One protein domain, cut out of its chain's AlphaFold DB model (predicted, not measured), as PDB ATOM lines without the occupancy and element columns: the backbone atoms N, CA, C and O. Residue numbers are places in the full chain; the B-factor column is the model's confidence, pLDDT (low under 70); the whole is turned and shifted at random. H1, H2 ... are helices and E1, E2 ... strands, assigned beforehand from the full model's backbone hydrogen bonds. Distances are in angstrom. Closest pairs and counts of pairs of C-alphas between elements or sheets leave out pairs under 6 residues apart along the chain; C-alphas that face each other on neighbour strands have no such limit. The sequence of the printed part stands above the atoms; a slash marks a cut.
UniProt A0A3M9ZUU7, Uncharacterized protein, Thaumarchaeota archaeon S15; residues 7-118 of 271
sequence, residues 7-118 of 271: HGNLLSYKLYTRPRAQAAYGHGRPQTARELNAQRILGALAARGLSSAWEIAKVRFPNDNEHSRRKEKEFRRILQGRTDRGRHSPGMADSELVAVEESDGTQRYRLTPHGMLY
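Overview. This is residues 7 to 118 of the 271 residues of an uncharacterized protein of Thaumarchaeota archaeon S15 (UniProt A0A3M9ZUU7). What is the picture? A two-strand hairpin, E3 and E4, packs through E4 on H2, the helix in the middle, with the helical hairpin H3 and H4 toward one end of the long axis and H1, with short H5 packed on it, at the other. A second hairpin, E1 and E2, sticks out with residues 83 to 88. What is the make-up? The printed 112 residues run H1 H2 H3 H4 E1 E2 E3 E4 H5, with two antiparallel sheets, E1 - E2 and E3 - E4, class mixed. The whole is compact, radius of gyration of the C-alphas 14.0 A, spanning 42 by 33 by 33 A.

Along the chain. Where are the strands? E3 is residues 98 to 103, 15.7 A, and E4 106 to 111, 16.9 A; E1 is 82 to 84 and E2 87 to 89. Where are the helices? H1 is residues 10 to 25, 19.5 A, from C-alpha (45.063, 52.173, 125.031); H2 is 33 to 48, 22.4 A; H4 is 65 to 80, 22.3 A. H3 is 53 to 58, and H5, 113 to 118, ends at C-alpha (50.927, 50.398, 134.811).

Arrangement. How are the strands paired? Across the antiparallel neighbours E3 and E4, N 101 and O 108 are within hydrogen-bond range at 2.8 A; across the antiparallel neighbours E1 and E2, N 84 and O 87 are within hydrogen-bond range at 2.9 A. What surrounds the hub H2? Its closest C-alphas to E4 are Leu 45 and Arg 110, 5.8 A. It touches H4, about perpendicular at 87 degrees, closest C-alphas Ala 38 and Ile 78, 6.5 A. How are the backbones? Every O i to N i+4 pair is within hydrogen-bond range in H2, H3, H4 and H5; H1 has 10 of 12.

Size, cuts and confidence. How large? The C-alphas farthest apart, Leu 11 and Asn 63, are 43.3 A apart. Any cut, long link or doubt? The printed part has no cut and no long link; residues 27 to 28 are under pLDDT 70.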
ATOM      1  N   HIS A   7      45.276  41.898 124.212       82.06
ATOM      2  CA  HIS A   7      44.957  42.933 125.191       82.06
ATOM      3  C   HIS A   7      43.932  43.902 124.620       82.06
ATOM      4  O   HIS A   7      43.828  44.045 123.402       82.06
ATOM      5  N   GLY A   8      43.235  44.631 125.487       86.75
ATOM      6  CA  GLY A   8      42.518  45.822 125.048       86.75
ATOM      7  C   GLY A   8      43.457  46.901 124.488       86.75
ATOM      8  O   GLY A   8      44.663  46.892 124.729       86.75
ATOM      9  N   ASN A   9      42.917  47.864 123.742       90.56
ATOM     10  CA  ASN A   9      43.701  49.015 123.277       90.56
ATOM     11  C   ASN A   9      43.993  50.045 124.378       90.56
ATOM     12  O   ASN A   9      43.522  49.916 125.505       90.56
ATOM     13  N   LEU A  10      44.748  51.108 124.065       89.44
ATOM     14  CA  LEU A  10      45.063  52.173 125.031       89.44
ATOM     15  C   LEU A  10      43.827  52.782 125.719       89.44
ATOM     16  O   LEU A  10      43.923  53.227 126.866       89.44
ATOM     17  N   LEU A  11      42.673  52.821 125.042       88.44
ATOM     18  CA  LEU A  11      41.428  53.298 125.639       88.44
ATOM     19  C   LEU A  11      40.877  52.279 126.642       88.44
ATOM     20  O   LEU A  11      40.520  52.661 127.755       88.44
ATOM     21  N   SER A  12      40.872  50.993 126.294       89.94
ATOM     22  CA  SER A  12      40.488  49.918 127.213       89.94
ATOM     23  C   SER A  12      41.429  49.826 128.421       89.94
ATOM     24  O   SER A  12      40.965  49.787 129.562       89.94
ATOM     25  N   TYR A  13      42.744  49.948 128.205       91.38
ATOM     26  CA  TYR A  13      43.737  50.073 129.275       91.38
ATOM     27  C   TYR A  13      43.353  51.170 130.266       91.38
ATOM     28  O   TYR A  13      43.304  50.947 131.474       91.38
ATOM     29  N   LYS A  14      43.065  52.368 129.750       89.00
ATOM     30  CA  LYS A  14      42.727  53.536 130.560       89.00
ATOM     31  C   LYS A  14      41.424  53.350 131.336       89.00
ATOM     32  O   LYS A  14      41.366  53.753 132.497       89.00
ATOM     33  N   LEU A  15      40.392  52.798 130.697       88.69
ATOM     34  CA  LEU A  15      39.044  52.707 131.262       88.69
ATOM     35  C   LEU A  15      38.858  51.504 132.196       88.69
ATOM     36  O   LEU A  15      38.105  51.612 133.161       88.69
ATOM     37  N   TYR A  16      39.554  50.390 131.956       89.31
ATOM     38  CA  TYR A  16      39.326  49.134 132.679       89.31
ATOM     39  C   TYR A  16      40.583  48.601 133.358       89.31
ATOM     40  O   TYR A  16      40.600  48.455 134.585       89.31
ATOM     41  N   THR A  17      41.647  48.333 132.597       90.00
ATOM     42  CA  THR A  17      42.826  47.626 133.121       90.00
ATOM     43  C   THR A  17      43.539  48.440 134.194       90.00
ATOM     44  O   THR A  17      43.780  47.938 135.294       90.00
ATOM     45  N   ARG A  18      43.813  49.721 133.931       89.75
ATOM     46  CA  ARG A  18      44.490  50.624 134.867       89.75
ATOM     47  C   ARG A  18      43.683  50.837 136.155       89.75
ATOM     48  O   ARG A  18      44.264  50.612 137.216       89.75
ATOM     49  N   PRO A  19      42.383  51.208 136.138       89.69
ATOM     50  CA  PRO A  19      41.605  51.357 137.371       89.69
ATOM     51  C   PRO A  19      41.518  50.066 138.190       89.69
ATOM     52  O   PRO A  19      41.714  50.097 139.407       89.69
ATOM     53  N   ARG A  20      41.299  48.916 137.537       89.69
ATOM     54  CA  ARG A  20      41.236  47.610 138.210       89.69
ATOM     55  C   ARG A  20      42.577  47.239 138.844       89.69
ATOM     56  O   ARG A  20      42.615  46.835 140.005       89.69
ATOM     57  N   ALA A  21      43.675  47.417 138.112       89.06
ATOM     58  CA  ALA A  21      45.023  47.180 138.615       89.06
ATOM     59  C   ALA A  21      45.396  48.149 139.745       89.06
ATOM     60  O   ALA A  21      46.016  47.742 140.724       89.06
ATOM     61  N   GLN A  22      44.986  49.418 139.665       88.44
ATOM     62  CA  GLN A  22      45.194  50.395 140.735       88.44
ATOM     63  C   GLN A  22      44.439  49.994 142.006       88.44
ATOM     64  O   GLN A  22      45.012  50.042 143.090       88.44
ATOM     65  N   ALA A  23      43.185  49.553 141.887       86.38
ATOM     66  CA  ALA A  23      42.408  49.082 143.031       86.38
ATOM     67  C   ALA A  23      43.036  47.833 143.677       86.38
ATOM     68  O   ALA A  23      43.068  47.713 144.907       86.38
ATOM     69  N   ALA A  24      43.561  46.928 142.847       84.12
ATOM     70  CA  ALA A  24      44.146  45.666 143.283       84.12
ATOM     71  C   ALA A  24      45.569  45.798 143.841       84.12
ATOM     72  O   ALA A  24      45.899  45.085 144.780       84.12
ATOM     73  N   TYR A  25      46.415  46.670 143.281       84.50
ATOM     74  CA  TYR A  25      47.863  46.685 143.543       84.50
ATOM     75  C   TYR A  25      48.458  48.089 143.739       84.50
ATOM     76  O   TYR A  25      49.671  48.217 143.911       84.50
ATOM     77  N   GLY A  26      47.649  49.147 143.684       76.44
ATOM     78  CA  GLY A  26      48.111  50.534 143.722       76.44
ATOM     79  C   GLY A  26      48.488  51.055 145.112       76.44
ATOM     80  O   GLY A  26      48.317  50.392 146.138       76.44
ATOM     81  N   HIS A  27      49.008  52.284 145.131       69.44
ATOM     82  CA  HIS A  27      49.292  53.057 146.344       69.44
ATOM     83  C   HIS A  27      48.075  53.890 146.788       69.44
ATOM     84  O   HIS A  27      47.156  54.121 146.002       69.44
ATOM     85  N   GLY A  28      48.081  54.363 148.042       68.94
ATOM     86  CA  GLY A  28      47.049  55.263 148.590       68.94
ATOM     87  C   GLY A  28      46.163  54.660 149.686       68.94
ATOM     88  O   GLY A  28      45.289  55.344 150.207       68.94
ATOM     89  N   ARG A  29      46.403  53.400 150.068       76.62
ATOM     90  CA  ARG A  29      45.805  52.748 151.244       76.62
ATOM     91  C   ARG A  29      46.812  51.807 151.912       76.62
ATOM     92  O   ARG A  29      47.784  51.427 151.254       76.62
ATOM     93  N   PRO A  30      46.597  51.400 153.179       78.00
ATOM     94  CA  PRO A  30      47.373  50.332 153.795       78.00
ATOM     95  C   PRO A  30      47.365  49.084 152.908       78.00
ATOM     96  O   PRO A  30      46.302  48.615 152.491       78.00
ATOM     97  N   GLN A  31      48.558  48.589 152.590       81.94
ATOM     98  CA  GLN A  31      48.729  47.495 151.643       81.94
ATOM     99  C   GLN A  31      48.811  46.154 152.358       81.94
ATOM    100  O   GLN A  31      49.489  46.006 153.376       81.94
ATOM    101  N   THR A  32      48.154  45.150 151.792       87.50
ATOM    102  CA  THR A  32      48.272  43.775 152.277       87.50
ATOM    103  C   THR A  32      49.631  43.180 151.897       87.50
ATOM    104  O   THR A  32      50.299  43.614 150.955       87.50
ATOM    105  N   ALA A  33      50.043  42.112 152.586       88.00
ATOM    106  CA  ALA A  33      51.268  41.391 152.232       88.00
ATOM    107  C   ALA A  33      51.250  40.872 150.778       88.00
ATOM    108  O   ALA A  33      52.286  40.876 150.110       88.00
ATOM    109  N   ARG A  34      50.069  40.468 150.279       87.50
ATOM    110  CA  ARG A  34      49.872  40.036 148.888       87.50
ATOM    111  C   ARG A  34      50.108  41.189 147.916       87.50
ATOM    112  O   ARG A  34      50.801  40.993 146.925       87.50
ATOM    113  N   GLU A  35      49.577  42.371 148.212       88.88
ATOM    114  CA  GLU A  35      49.739  43.578 147.388       88.88
ATOM    115  C   GLU A  35      51.200  44.026 147.332       88.88
ATOM    116  O   GLU A  35      51.736  44.258 146.253       88.88
ATOM    117  N   LEU A  36      51.901  44.025 148.467       89.81
ATOM    118  CA  LEU A  36      53.336  44.317 148.502       89.81
ATOM    119  C   LEU A  36      54.151  43.305 147.685       89.81
ATOM    120  O   LEU A  36      55.111  43.672 147.009       89.81
ATOM    121  N   ASN A  37      53.791  42.020 147.735       91.88
ATOM    122  CA  ASN A  37      54.448  41.000 146.916       91.88
ATOM    123  C   ASN A  37      54.106  41.156 145.432       91.88
ATOM    124  O   ASN A  37      54.993  40.989 144.601       91.88
ATOM    125  N   ALA A  38      52.881  41.561 145.100       93.06
ATOM    126  CA  ALA A  38      52.491  41.910 143.741       93.06
ATOM    127  C   ALA A  38      53.345  43.065 143.186       93.06
ATOM    128  O   ALA A  38      53.963  42.931 142.134       93.06
ATOM    129  N   GLN A  39      53.485  44.162 143.928       91.88
ATOM    130  CA  GLN A  39      54.334  45.281 143.511       91.88
ATOM    131  C   GLN A  39      55.802  44.875 143.333       91.88
ATOM    132  O   GLN A  39      56.457  45.296 142.383       91.88
ATOM    133  N   ARG A  40      56.319  44.007 144.213       91.62
ATOM    134  CA  ARG A  40      57.682  43.464 144.094       91.62
ATOM    135  C   ARG A  40      57.864  42.621 142.838       91.62
ATOM    136  O   ARG A  40      58.886  42.755 142.175       91.62
ATOM    137  N   ILE A  41      56.888  41.773 142.518       95.50
ATOM    138  CA  ILE A  41      56.885  40.972 141.290       95.50
ATOM    139  C   ILE A  41      56.918  41.899 140.072       95.50
ATOM    140  O   ILE A  41      57.799  41.757 139.230       95.50
ATOM    141  N   LEU A  42      56.020  42.886 140.015       95.62
ATOM    142  CA  LEU A  42      55.955  43.852 138.917       95.62
ATOM    143  C   LEU A  42      57.262  44.644 138.774       95.62
ATOM    144  O   LEU A  42      57.779  44.772 137.669       95.62
ATOM    145  N   GLY A  43      57.853  45.101 139.881       94.75
ATOM    146  CA  GLY A  43      59.150  45.781 139.875       94.75
ATOM    147  C   GLY A  43      60.307  44.889 139.404       94.75
ATOM    148  O   GLY A  43      61.187  45.350 138.679       94.75
ATOM    149  N   ALA A  44      60.303  43.605 139.770       95.19
ATOM    150  CA  ALA A  44      61.301  42.647 139.299       95.19
ATOM    151  C   ALA A  44      61.164  42.386 137.792       95.19
ATOM    152  O   ALA A  44      62.162  42.435 137.074       95.19
ATOM    153  N   LEU A  45      59.936  42.172 137.310       96.94
ATOM    154  CA  LEU A  45      59.643  41.987 135.888       96.94
ATOM    155  C   LEU A  45      59.955  43.244 135.072       96.94
ATOM    156  O   LEU A  45      60.483  43.131 133.969       96.94
ATOM    157  N   ALA A  46      59.687  44.435 135.612       96.56
ATOM    158  CA  ALA A  46      60.060  45.706 134.998       96.56
ATOM    159  C   ALA A  46      61.573  45.814 134.786       96.56
ATOM    160  O   ALA A  46      62.011  46.284 133.745       96.56
ATOM    161  N   ALA A  47      62.374  45.369 135.755       94.31
ATOM    162  CA  ALA A  47      63.826  45.494 135.689       94.31
ATOM    163  C   ALA A  47      64.520  44.382 134.885       94.31
ATOM    164  O   ALA A  47      65.621  44.609 134.392       94.31
ATOM    165  N   ARG A  48      63.936  43.178 134.818       93.94
ATOM    166  CA  ARG A  48      64.604  41.973 134.285       93.94
ATOM    167  C   ARG A  48      63.966  41.405 133.023       93.94
ATOM    168  O   ARG A  48      64.584  40.567 132.378       93.94
ATOM    169  N   GLY A  49      62.748  41.818 132.680       94.75
ATOM    170  CA  GLY A  49      62.010  41.204 131.583       94.75
ATOM    171  C   GLY A  49      61.539  39.794 131.939       94.75
ATOM    172  O   GLY A  49      61.099  39.530 133.062       94.75
ATOM    173  N   LEU A  50      61.646  38.888 130.968       94.88
ATOM    174  CA  LEU A  50      61.172  37.510 131.056       94.88
ATOM    175  C   LEU A  50      61.859  36.724 132.182       94.88
ATOM    176  O   LEU A  50      63.033  36.366 132.079       94.88
ATOM    177  N   SER A  51      61.112  36.402 133.236       94.81
ATOM    178  CA  SER A  51      61.634  35.756 134.445       94.81
ATOM    179  C   SER A  51      60.736  34.622 134.938       94.81
ATOM    180  O   SER A  51      59.515  34.712 134.860       94.81
ATOM    181  N   SER A  52      61.309  33.568 135.514       94.56
ATOM    182  CA  SER A  52      60.545  32.562 136.264       94.56
ATOM    183  C   SER A  52      60.149  33.080 137.655       94.56
ATOM    184  O   SER A  52      60.777  33.986 138.209       94.56
ATOM    185  N   ALA A  53      59.135  32.471 138.279       93.75
ATOM    186  CA  ALA A  53      58.758  32.807 139.659       93.75
ATOM    187  C   ALA A  53      59.927  32.612 140.651       93.75
ATOM    188  O   ALA A  53      60.043  33.352 141.631       93.75
ATOM    189  N   TRP A  54      60.809  31.648 140.369       92.44
ATOM    190  CA  TRP A  54      62.023  31.388 141.136       92.44
ATOM    191  C   TRP A  54      63.037  32.526 141.004       92.44
ATOM    192  O   TRP A  54      63.518  33.046 142.011       92.44
ATOM    193  N   GLU A  55      63.325  32.960 139.776       92.94
ATOM    194  CA  GLU A  55      64.237  34.078 139.510       92.94
ATOM    195  C   GLU A  55      63.744  35.372 140.171       92.94
ATOM    196  O   GLU A  55      64.538  36.112 140.754       92.94
ATOM    197  N   ILE A  56      62.425  35.608 140.166       94.31
ATOM    198  CA  ILE A  56      61.801  36.745 140.857       94.31
ATOM    199  C   ILE A  56      61.992  36.636 142.378       94.31
ATOM    200  O   ILE A  56      62.356  37.619 143.024       94.31
ATOM    201  N   ALA A  57      61.801  35.452 142.972       92.44
ATOM    202  CA  ALA A  57      62.054  35.234 144.401       92.44
ATOM    203  C   ALA A  57      63.529  35.468 144.768       92.44
ATOM    204  O   ALA A  57      63.837  36.094 145.790       92.44
ATOM    205  N   LYS A  58      64.443  35.045 143.890       90.88
ATOM    206  CA  LYS A  58      65.890  35.178 144.069       90.88
ATOM    207  C   LYS A  58      66.412  36.607 144.040       90.88
ATOM    208  O   LYS A  58      67.467  36.852 144.614       90.88
ATOM    209  N   VAL A  59      65.662  37.561 143.482       86.44
ATOM    210  CA  VAL A  59      65.992  38.996 143.579       86.44
ATOM    211  C   VAL A  59      66.133  39.436 145.037       86.44
ATOM    212  O   VAL A  59      66.989  40.257 145.354       86.44
ATOM    213  N   ARG A  60      65.297  38.898 145.930       77.94
ATOM    214  CA  ARG A  60      65.253  39.314 147.336       77.94
ATOM    215  C   ARG A  60      65.985  38.359 148.272       77.94
ATOM    216  O   ARG A  60      66.474  38.788 149.311       77.94
ATOM    217  N   PHE A  61      66.043  37.082 147.911       84.56
ATOM    218  CA  PHE A  61      66.600  36.026 148.754       84.56
ATOM    219  C   PHE A  61      67.725  35.274 148.023       84.56
ATOM    220  O   PHE A  61      67.638  34.056 147.840       84.56
ATOM    221  N   PRO A  62      68.786  35.975 147.572       82.00
ATOM    222  CA  PRO A  62      69.803  35.386 146.700       82.00
ATOM    223  C   PRO A  62      70.471  34.159 147.335       82.00
ATOM    224  O   PRO A  62      70.609  33.133 146.669       82.00
ATOM    225  N   ASN A  63      70.742  34.210 148.643       88.38
ATOM    226  CA  ASN A  63      71.467  33.162 149.371       88.38
ATOM    227  C   ASN A  63      70.565  32.239 150.212       88.38
ATOM    228  O   ASN A  63      71.054  31.276 150.789       88.38
ATOM    229  N   ASP A  64      69.251  32.488 150.261       88.31
ATOM    230  CA  ASP A  64      68.303  31.689 151.049       88.31
ATOM    231  C   ASP A  64      67.405  30.861 150.117       88.31
ATOM    232  O   ASP A  64      66.367  31.311 149.617       88.31
ATOM    233  N   ASN A  65      67.856  29.639 149.818       87.31
ATOM    234  CA  ASN A  65      67.155  28.710 148.928       87.31
ATOM    235  C   ASN A  65      65.802  28.261 149.490       87.31
ATOM    236  O   ASN A  65      64.838  28.143 148.732       87.31
ATOM    237  N   GLU A  66      65.706  28.025 150.797       87.44
ATOM    238  CA  GLU A  66      64.478  27.526 151.415       87.44
ATOM    239  C   GLU A  66      63.383  28.601 151.396       87.44
ATOM    240  O   GLU A  66      62.240  28.352 150.997       87.44
ATOM    241  N   HIS A  67      63.735  29.839 151.749       86.50
ATOM    242  CA  HIS A  67      62.808  30.960 151.676       86.50
ATOM    243  C   HIS A  67      62.436  31.305 150.229       86.50
ATOM    244  O   HIS A  67      61.266  31.585 149.954       86.50
ATOM    245  N   SER A  68      63.382  31.185 149.289       87.81
ATOM    246  CA  SER A  68      63.109  31.341 147.852       87.81
ATOM    247  C   SER A  68      62.060  30.343 147.357       87.81
ATOM    248  O   SER A  68      61.120  30.752 146.682       87.81
ATOM    249  N   ARG A  69      62.148  29.062 147.755       86.88
ATOM    250  CA  ARG A  69      61.179  28.019 147.349       86.88
ATOM    251  C   ARG A  69      59.781  28.302 147.884       86.88
ATOM    252  O   ARG A  69      58.788  28.159 147.169       86.88
ATOM    253  N   ARG A  70      59.681  28.745 149.142       88.25
ATOM    254  CA  ARG A  70      58.391  29.153 149.726       88.25
ATOM    255  C   ARG A  70      57.792  30.346 148.979       88.25
ATOM    256  O   ARG A  70      56.598  30.335 148.676       88.25
ATOM    257  N   LYS A  71      58.615  31.345 148.647       90.62
ATOM    258  CA  LYS A  71      58.174  32.553 147.938       90.62
ATOM    259  C   LYS A  71      57.821  32.307 146.483       90.62
ATOM    260  O   LYS A  71      56.843  32.875 146.018       90.62
ATOM    261  N   GLU A  72      58.519  31.412 145.799       91.81
ATOM    262  CA  GLU A  72      58.188  31.001 144.436       91.81
ATOM    263  C   GLU A  72      56.731  30.522 144.331       91.81
ATOM    264  O   GLU A  72      55.977  30.992 143.476       91.81
ATOM    265  N   LYS A  73      56.299  29.633 145.238       90.19
ATOM    266  CA  LYS A  73      54.920  29.118 145.261       90.19
ATOM    267  C   LYS A  73      53.895  30.226 145.497       90.19
ATOM    268  O   LYS A  73      52.812  30.204 144.913       90.19
ATOM    269  N   GLU A  74      54.215  31.178 146.368       91.62
ATOM    270  CA  GLU A  74      53.377  32.351 146.617       91.62
ATOM    271  C   GLU A  74      53.300  33.254 145.377       91.62
ATOM    272  O   GLU A  74      52.209  33.652 144.972       91.62
ATOM    273  N   PHE A  75      54.434  33.523 144.731       94.25
ATOM    274  CA  PHE A  75      54.521  34.390 143.560       94.25
ATOM    275  C   PHE A  75      53.795  33.795 142.360       94.25
ATOM    276  O   PHE A  75      53.048  34.514 141.705       94.25
ATOM    277  N   ARG A  76      53.901  32.481 142.129       92.69
ATOM    278  CA  ARG A  76      53.141  31.791 141.074       92.69
ATOM    279  C   ARG A  76      51.633  32.009 141.218       92.69
ATOM    280  O   ARG A  76      50.962  32.309 140.238       92.69
ATOM    281  N   ARG A  77      51.110  31.951 142.449       91.81
ATOM    282  CA  ARG A  77      49.685  32.209 142.742       91.81
ATOM    283  C   ARG A  77      49.277  33.665 142.522       91.81
ATOM    284  O   ARG A  77      48.118  33.925 142.222       91.81
ATOM    285  N   ILE A  78      50.188  34.618 142.717       94.12
ATOM    286  CA  ILE A  78      49.931  36.037 142.427       94.12
ATOM    287  C   ILE A  78      49.964  36.281 140.913       94.12
ATOM    288  O   ILE A  78      49.122  37.005 140.392       94.12
ATOM    289  N   LEU A  79      50.902  35.650 140.207       94.56
ATOM    290  CA  LEU A  79      51.073  35.772 138.760       94.56
ATOM    291  C   LEU A  79      49.887  35.171 137.991       94.56
ATOM    292  O   LEU A  79      49.320  35.848 137.141       94.56
ATOM    293  N   GLN A  80      49.485  33.942 138.318       91.88
ATOM    294  CA  GLN A  80      48.499  33.162 137.550       91.88
ATOM    295  C   GLN A  80      47.110  33.084 138.177       91.88
ATOM    296  O   GLN A  80      46.188  32.564 137.563       91.88
ATOM    297  N   GLY A  81      46.972  33.511 139.429       90.31
ATOM    298  CA  GLY A  81      45.763  33.245 140.192       90.31
ATOM    299  C   GLY A  81      45.728  31.819 140.739       90.31
ATOM    300  O   GLY A  81      46.722  31.084 140.753       90.31
ATOM    301  N   ARG A  82      44.576  31.442 141.290       87.94
ATOM    302  CA  ARG A  82      44.331  30.100 141.836       87.94
ATOM    303  C   ARG A  82      42.842  29.812 141.869       87.94
ATOM    304  O   ARG A  82      42.067  30.672 142.267       87.94
ATOM    305  N   THR A  83      42.464  28.578 141.565       88.12
ATOM    306  CA  THR A  83      41.104  28.086 141.807       88.12
ATOM    307  C   THR A  83      41.082  27.231 143.067       88.12
ATOM    308  O   THR A  83      41.797  26.236 143.152       88.12
ATOM    309  N   ASP A  84      40.258  27.609 144.044       83.75
ATOM    310  CA  ASP A  84      40.022  26.833 145.263       83.75
ATOM    311  C   ASP A  84      38.531  26.548 145.412       83.75
ATOM    312  O   ASP A  84      37.721  27.473 145.408       83.75
ATOM    313  N   ARG A  85      38.162  25.272 145.590       85.94
ATOM    314  CA  ARG A  85      36.766  24.852 145.835       85.94
ATOM    315  C   ARG A  85      35.770  25.477 144.838       85.94
ATOM    316  O   ARG A  85      34.721  25.979 145.228       85.94
ATOM    317  N   GLY A  86      36.141  25.508 143.556       86.31
ATOM    318  CA  GLY A  86      35.326  26.071 142.472       86.31
ATOM    319  C   GLY A  86      35.335  27.602 142.357       86.31
ATOM    320  O   GLY A  86      34.757  28.127 141.413       86.31
ATOM    321  N   ARG A  87      36.003  28.336 143.258       87.00
ATOM    322  CA  ARG A  87      36.156  29.799 143.168       87.00
ATOM    323  C   ARG A  87      37.537  30.168 142.646       87.00
ATOM    324  O   ARG A  87      38.549  29.811 143.249       87.00
ATOM    325  N   HIS A  88      37.574  30.910 141.546       87.56
ATOM    326  CA  HIS A  88      38.811  31.426 140.975       87.56
ATOM    327  C   HIS A  88      39.180  32.779 141.596       87.56
ATOM    328  O   HIS A  88      38.389  33.720 141.599       87.56
ATOM    329  N   SER A  89      40.389  32.863 142.143       85.38
ATOM    330  CA  SER A  89      41.014  34.100 142.597       85.38
ATOM    331  C   SER A  89      41.951  34.605 141.501       85.38
ATOM    332  O   SER A  89      42.949  33.924 141.243       85.38
ATOM    333  N   PRO A  90      41.686  35.779 140.903       87.56
ATOM    334  CA  PRO A  90      42.461  36.270 139.774       87.56
ATOM    335  C   PRO A  90      43.908  36.597 140.160       87.56
ATOM    336  O   PRO A  90      44.206  37.069 141.268       87.56
ATOM    337  N   GLY A  91      44.809  36.333 139.224       91.44
ATOM    338  CA  GLY A  91      46.194  36.770 139.211       91.44
ATOM    339  C   GLY A  91      46.431  37.985 138.320       91.44
ATOM    340  O   GLY A  91      45.517  38.632 137.805       91.44
ATOM    341  N   MET A  92      47.709  38.307 138.141       94.06
ATOM    342  CA  MET A  92      48.149  39.384 137.252       94.06
ATOM    343  C   MET A  92      47.938  39.064 135.775       94.06
ATOM    344  O   MET A  92      47.675  39.987 135.007       94.06
ATOM    345  N   ALA A  93      48.030  37.788 135.394       91.88
ATOM    346  CA  ALA A  93      47.726  37.333 134.042       91.88
ATOM    347  C   ALA A  93      46.256  37.603 133.685       91.88
ATOM    348  O   ALA A  93      45.982  38.208 132.653       91.88
ATOM    349  N   ASP A  94      45.323  37.310 134.600       88.00
ATOM    350  CA  ASP A  94      43.885  37.600 134.428       88.00
ATOM    351  C   ASP A  94      43.557  39.102 134.423       88.00
ATOM    352  O   ASP A  94      42.447  39.513 134.090       88.00
ATOM    353  N   SER A  95      44.510  39.928 134.862       86.75
ATOM    354  CA  SER A  95      44.413  41.391 134.845       86.75
ATOM    355  C   SER A  95      45.200  42.004 133.685       86.75
ATOM    356  O   SER A  95      45.434  43.208 133.694       86.75
ATOM    357  N   GLU A  96      45.665  41.182 132.738       90.38
ATOM    358  CA  GLU A  96      46.447  41.582 131.564       90.38
ATOM    359  C   GLU A  96      47.746  42.334 131.873       90.38
ATOM    360  O   GLU A  96      48.302  42.967 130.985       90.38
ATOM    361  N   LEU A  97      48.264  42.298 133.105       93.88
ATOM    362  CA  LEU A  97      49.521  42.979 133.454       93.88
ATOM    363  C   LEU A  97      50.749  42.129 133.116       93.88
ATOM    364  O   LEU A  97      51.850  42.652 132.949       93.88
ATOM    365  N   VAL A  98      50.569  40.810 133.067       95.50
ATOM    366  CA  VAL A  98      51.648  39.836 132.908       95.50
ATOM    367  C   VAL A  98      51.279  38.826 131.832       95.50
ATOM    368  O   VAL A  98      50.208  38.230 131.882       95.50
ATOM    369  N   ALA A  99      52.191  38.609 130.889       93.94
ATOM    370  CA  ALA A  99      52.121  37.511 129.942       93.94
ATOM    371  C   ALA A  99      52.782  36.271 130.552       93.94
ATOM    372  O   ALA A  99      53.802  36.375 131.244       93.94
ATOM    373  N   VAL A 100      52.193  35.106 130.290       92.81
ATOM    374  CA  VAL A 100      52.755  33.804 130.656       92.81
ATOM    375  C   VAL A 100      53.316  33.171 129.394       92.81
ATOM    376  O   VAL A 100      52.595  32.983 128.418       92.81
ATOM    377  N   GLU A 101      54.593  32.829 129.434       90.88
ATOM    378  CA  GLU A 101      55.288  32.120 128.370       90.88
ATOM    379  C   GLU A 101      55.782  30.781 128.903       90.88
ATOM    380  O   GLU A 101      56.132  30.647 130.078       90.88
ATOM    381  N   GLU A 102      55.818  29.777 128.039       85.69
ATOM    382  CA  GLU A 102      56.378  28.472 128.367       85.69
ATOM    383  C   GLU A 102      57.633  28.250 127.528       85.69
ATOM    384  O   GLU A 102      57.581  28.291 126.299       85.69
ATOM    385  N   SER A 103      58.759  28.034 128.210       79.19
ATOM    386  CA  SER A 103      60.035  27.650 127.604       79.19
ATOM    387  C   SER A 103      60.573  26.457 128.374       79.19
ATOM    388  O   SER A 103      60.677  26.517 129.600       79.19
ATOM    389  N   ASP A 104      60.886  25.374 127.666       80.56
ATOM    390  CA  ASP A 104      61.520  24.175 128.234       80.56
ATOM    391  C   ASP A 104      60.762  23.591 129.443       80.56
ATOM    392  O   ASP A 104      61.343  23.246 130.473       80.56
ATOM    393  N   GLY A 105      59.426  23.554 129.358       81.62
ATOM    394  CA  GLY A 105      58.546  23.062 130.428       81.62
ATOM    395  C   GLY A 105      58.504  23.950 131.679       81.62
ATOM    396  O   GLY A 105      57.913  23.572 132.691       81.62
ATOM    397  N   THR A 106      59.122  25.136 131.633       84.81
ATOM    398  CA  THR A 106      59.125  26.111 132.723       84.81
ATOM    399  C   THR A 106      58.309  27.336 132.340       84.81
ATOM    400  O   THR A 106      58.543  27.986 131.321       84.81
ATOM    401  N   GLN A 107      57.370  27.700 133.212       91.94
ATOM    402  CA  GLN A 107      56.607  28.932 133.055       91.94
ATOM    403  C   GLN A 107      57.473  30.143 133.400       91.94
ATOM    404  O   GLN A 107      58.014  30.266 134.508       91.94
ATOM    405  N   ARG A 108      57.572  31.053 132.438       94.69
ATOM    406  CA  ARG A 108      58.226  32.348 132.554       94.69
ATOM    407  C   ARG A 108      57.183  33.446 132.383       94.69
ATOM    408  O   ARG A 108      56.123  33.256 131.793       94.69
ATOM    409  N   TYR A 109      57.476  34.594 132.965       95.69
ATOM    410  CA  TYR A 109      56.552  35.704 133.086       95.69
ATOM    411  C   TYR A 109      57.249  36.972 132.641       95.69
ATOM    412  O   TYR A 109      58.411  37.194 132.979       95.69
ATOM    413  N   ARG A 110      56.533  37.828 131.927       96.00
ATOM    414  CA  ARG A 110      56.996  39.170 131.578       96.00
ATOM    415  C   ARG A 110      55.842  40.153 131.662       96.00
ATOM    416  O   ARG A 110      54.683  39.748 131.641       96.00
ATOM    417  N   LEU A 111      56.144  41.442 131.741       96.75
ATOM    418  CA  LEU A 111      55.120  42.467 131.595       96.75
ATOM    419  C   LEU A 111      54.558  42.435 130.172       96.75
ATOM    420  O   LEU A 111      55.289  42.284 129.188       96.75
ATOM    421  N   THR A 112      53.249  42.604 130.090       94.88
ATOM    422  CA  THR A 112      52.564  43.032 128.867       94.88
ATOM    423  C   THR A 112      52.782  44.537 128.682       94.88
ATOM    424  O   THR A 112      53.199  45.218 129.630       94.88
ATOM    425  N   PRO A 113      52.437  45.123 127.528       93.31
ATOM    426  CA  PRO A 113      52.407  46.574 127.390       93.31
ATOM    427  C   PRO A 113      51.523  47.272 128.441       93.31
ATOM    428  O   PRO A 113      51.937  48.289 128.996       93.31
ATOM    429  N   HIS A 114      50.366  46.701 128.805       93.62
ATOM    430  CA  HIS A 114      49.547  47.187 129.928       93.62
ATOM    431  C   HIS A 114      50.328  47.183 131.246       93.62
ATOM    432  O   HIS A 114      50.307  48.169 131.981       93.62
ATOM    433  N   GLY A 115      51.052  46.099 131.529       95.19
ATOM    434  CA  GLY A 115      51.915  45.978 132.699       95.19
ATOM    435  C   GLY A 115      53.031  47.017 132.728       95.19
ATOM    436  O   GLY A 115      53.295  47.597 133.781       95.19
ATOM    437  N   MET A 116      53.659  47.299 131.582       96.00
ATOM    438  CA  MET A 116      54.698  48.327 131.457       96.00
ATOM    439  C   MET A 116      54.140  49.715 131.765       96.00
ATOM    440  O   MET A 116      54.682  50.415 132.621       96.00
ATOM    441  N   LEU A 117      53.026  50.091 131.127       94.56
ATOM    442  CA  LEU A 117      52.357  51.369 131.380       94.56
ATOM    443  C   LEU A 117      51.916  51.482 132.846       94.56
ATOM    444  O   LEU A 117      52.178  52.498 133.487       94.56
ATOM    445  N   TYR A 118      51.335  50.422 133.409       94.25
ATOM    446  CA  TYR A 118      50.927  50.398 134.811       94.25
ATOM    447  C   TYR A 118      52.117  50.603 135.748       94.25
ATOM    448  O   TYR A 118      52.043  51.406 136.673       94.25
TER     449      TYR A 118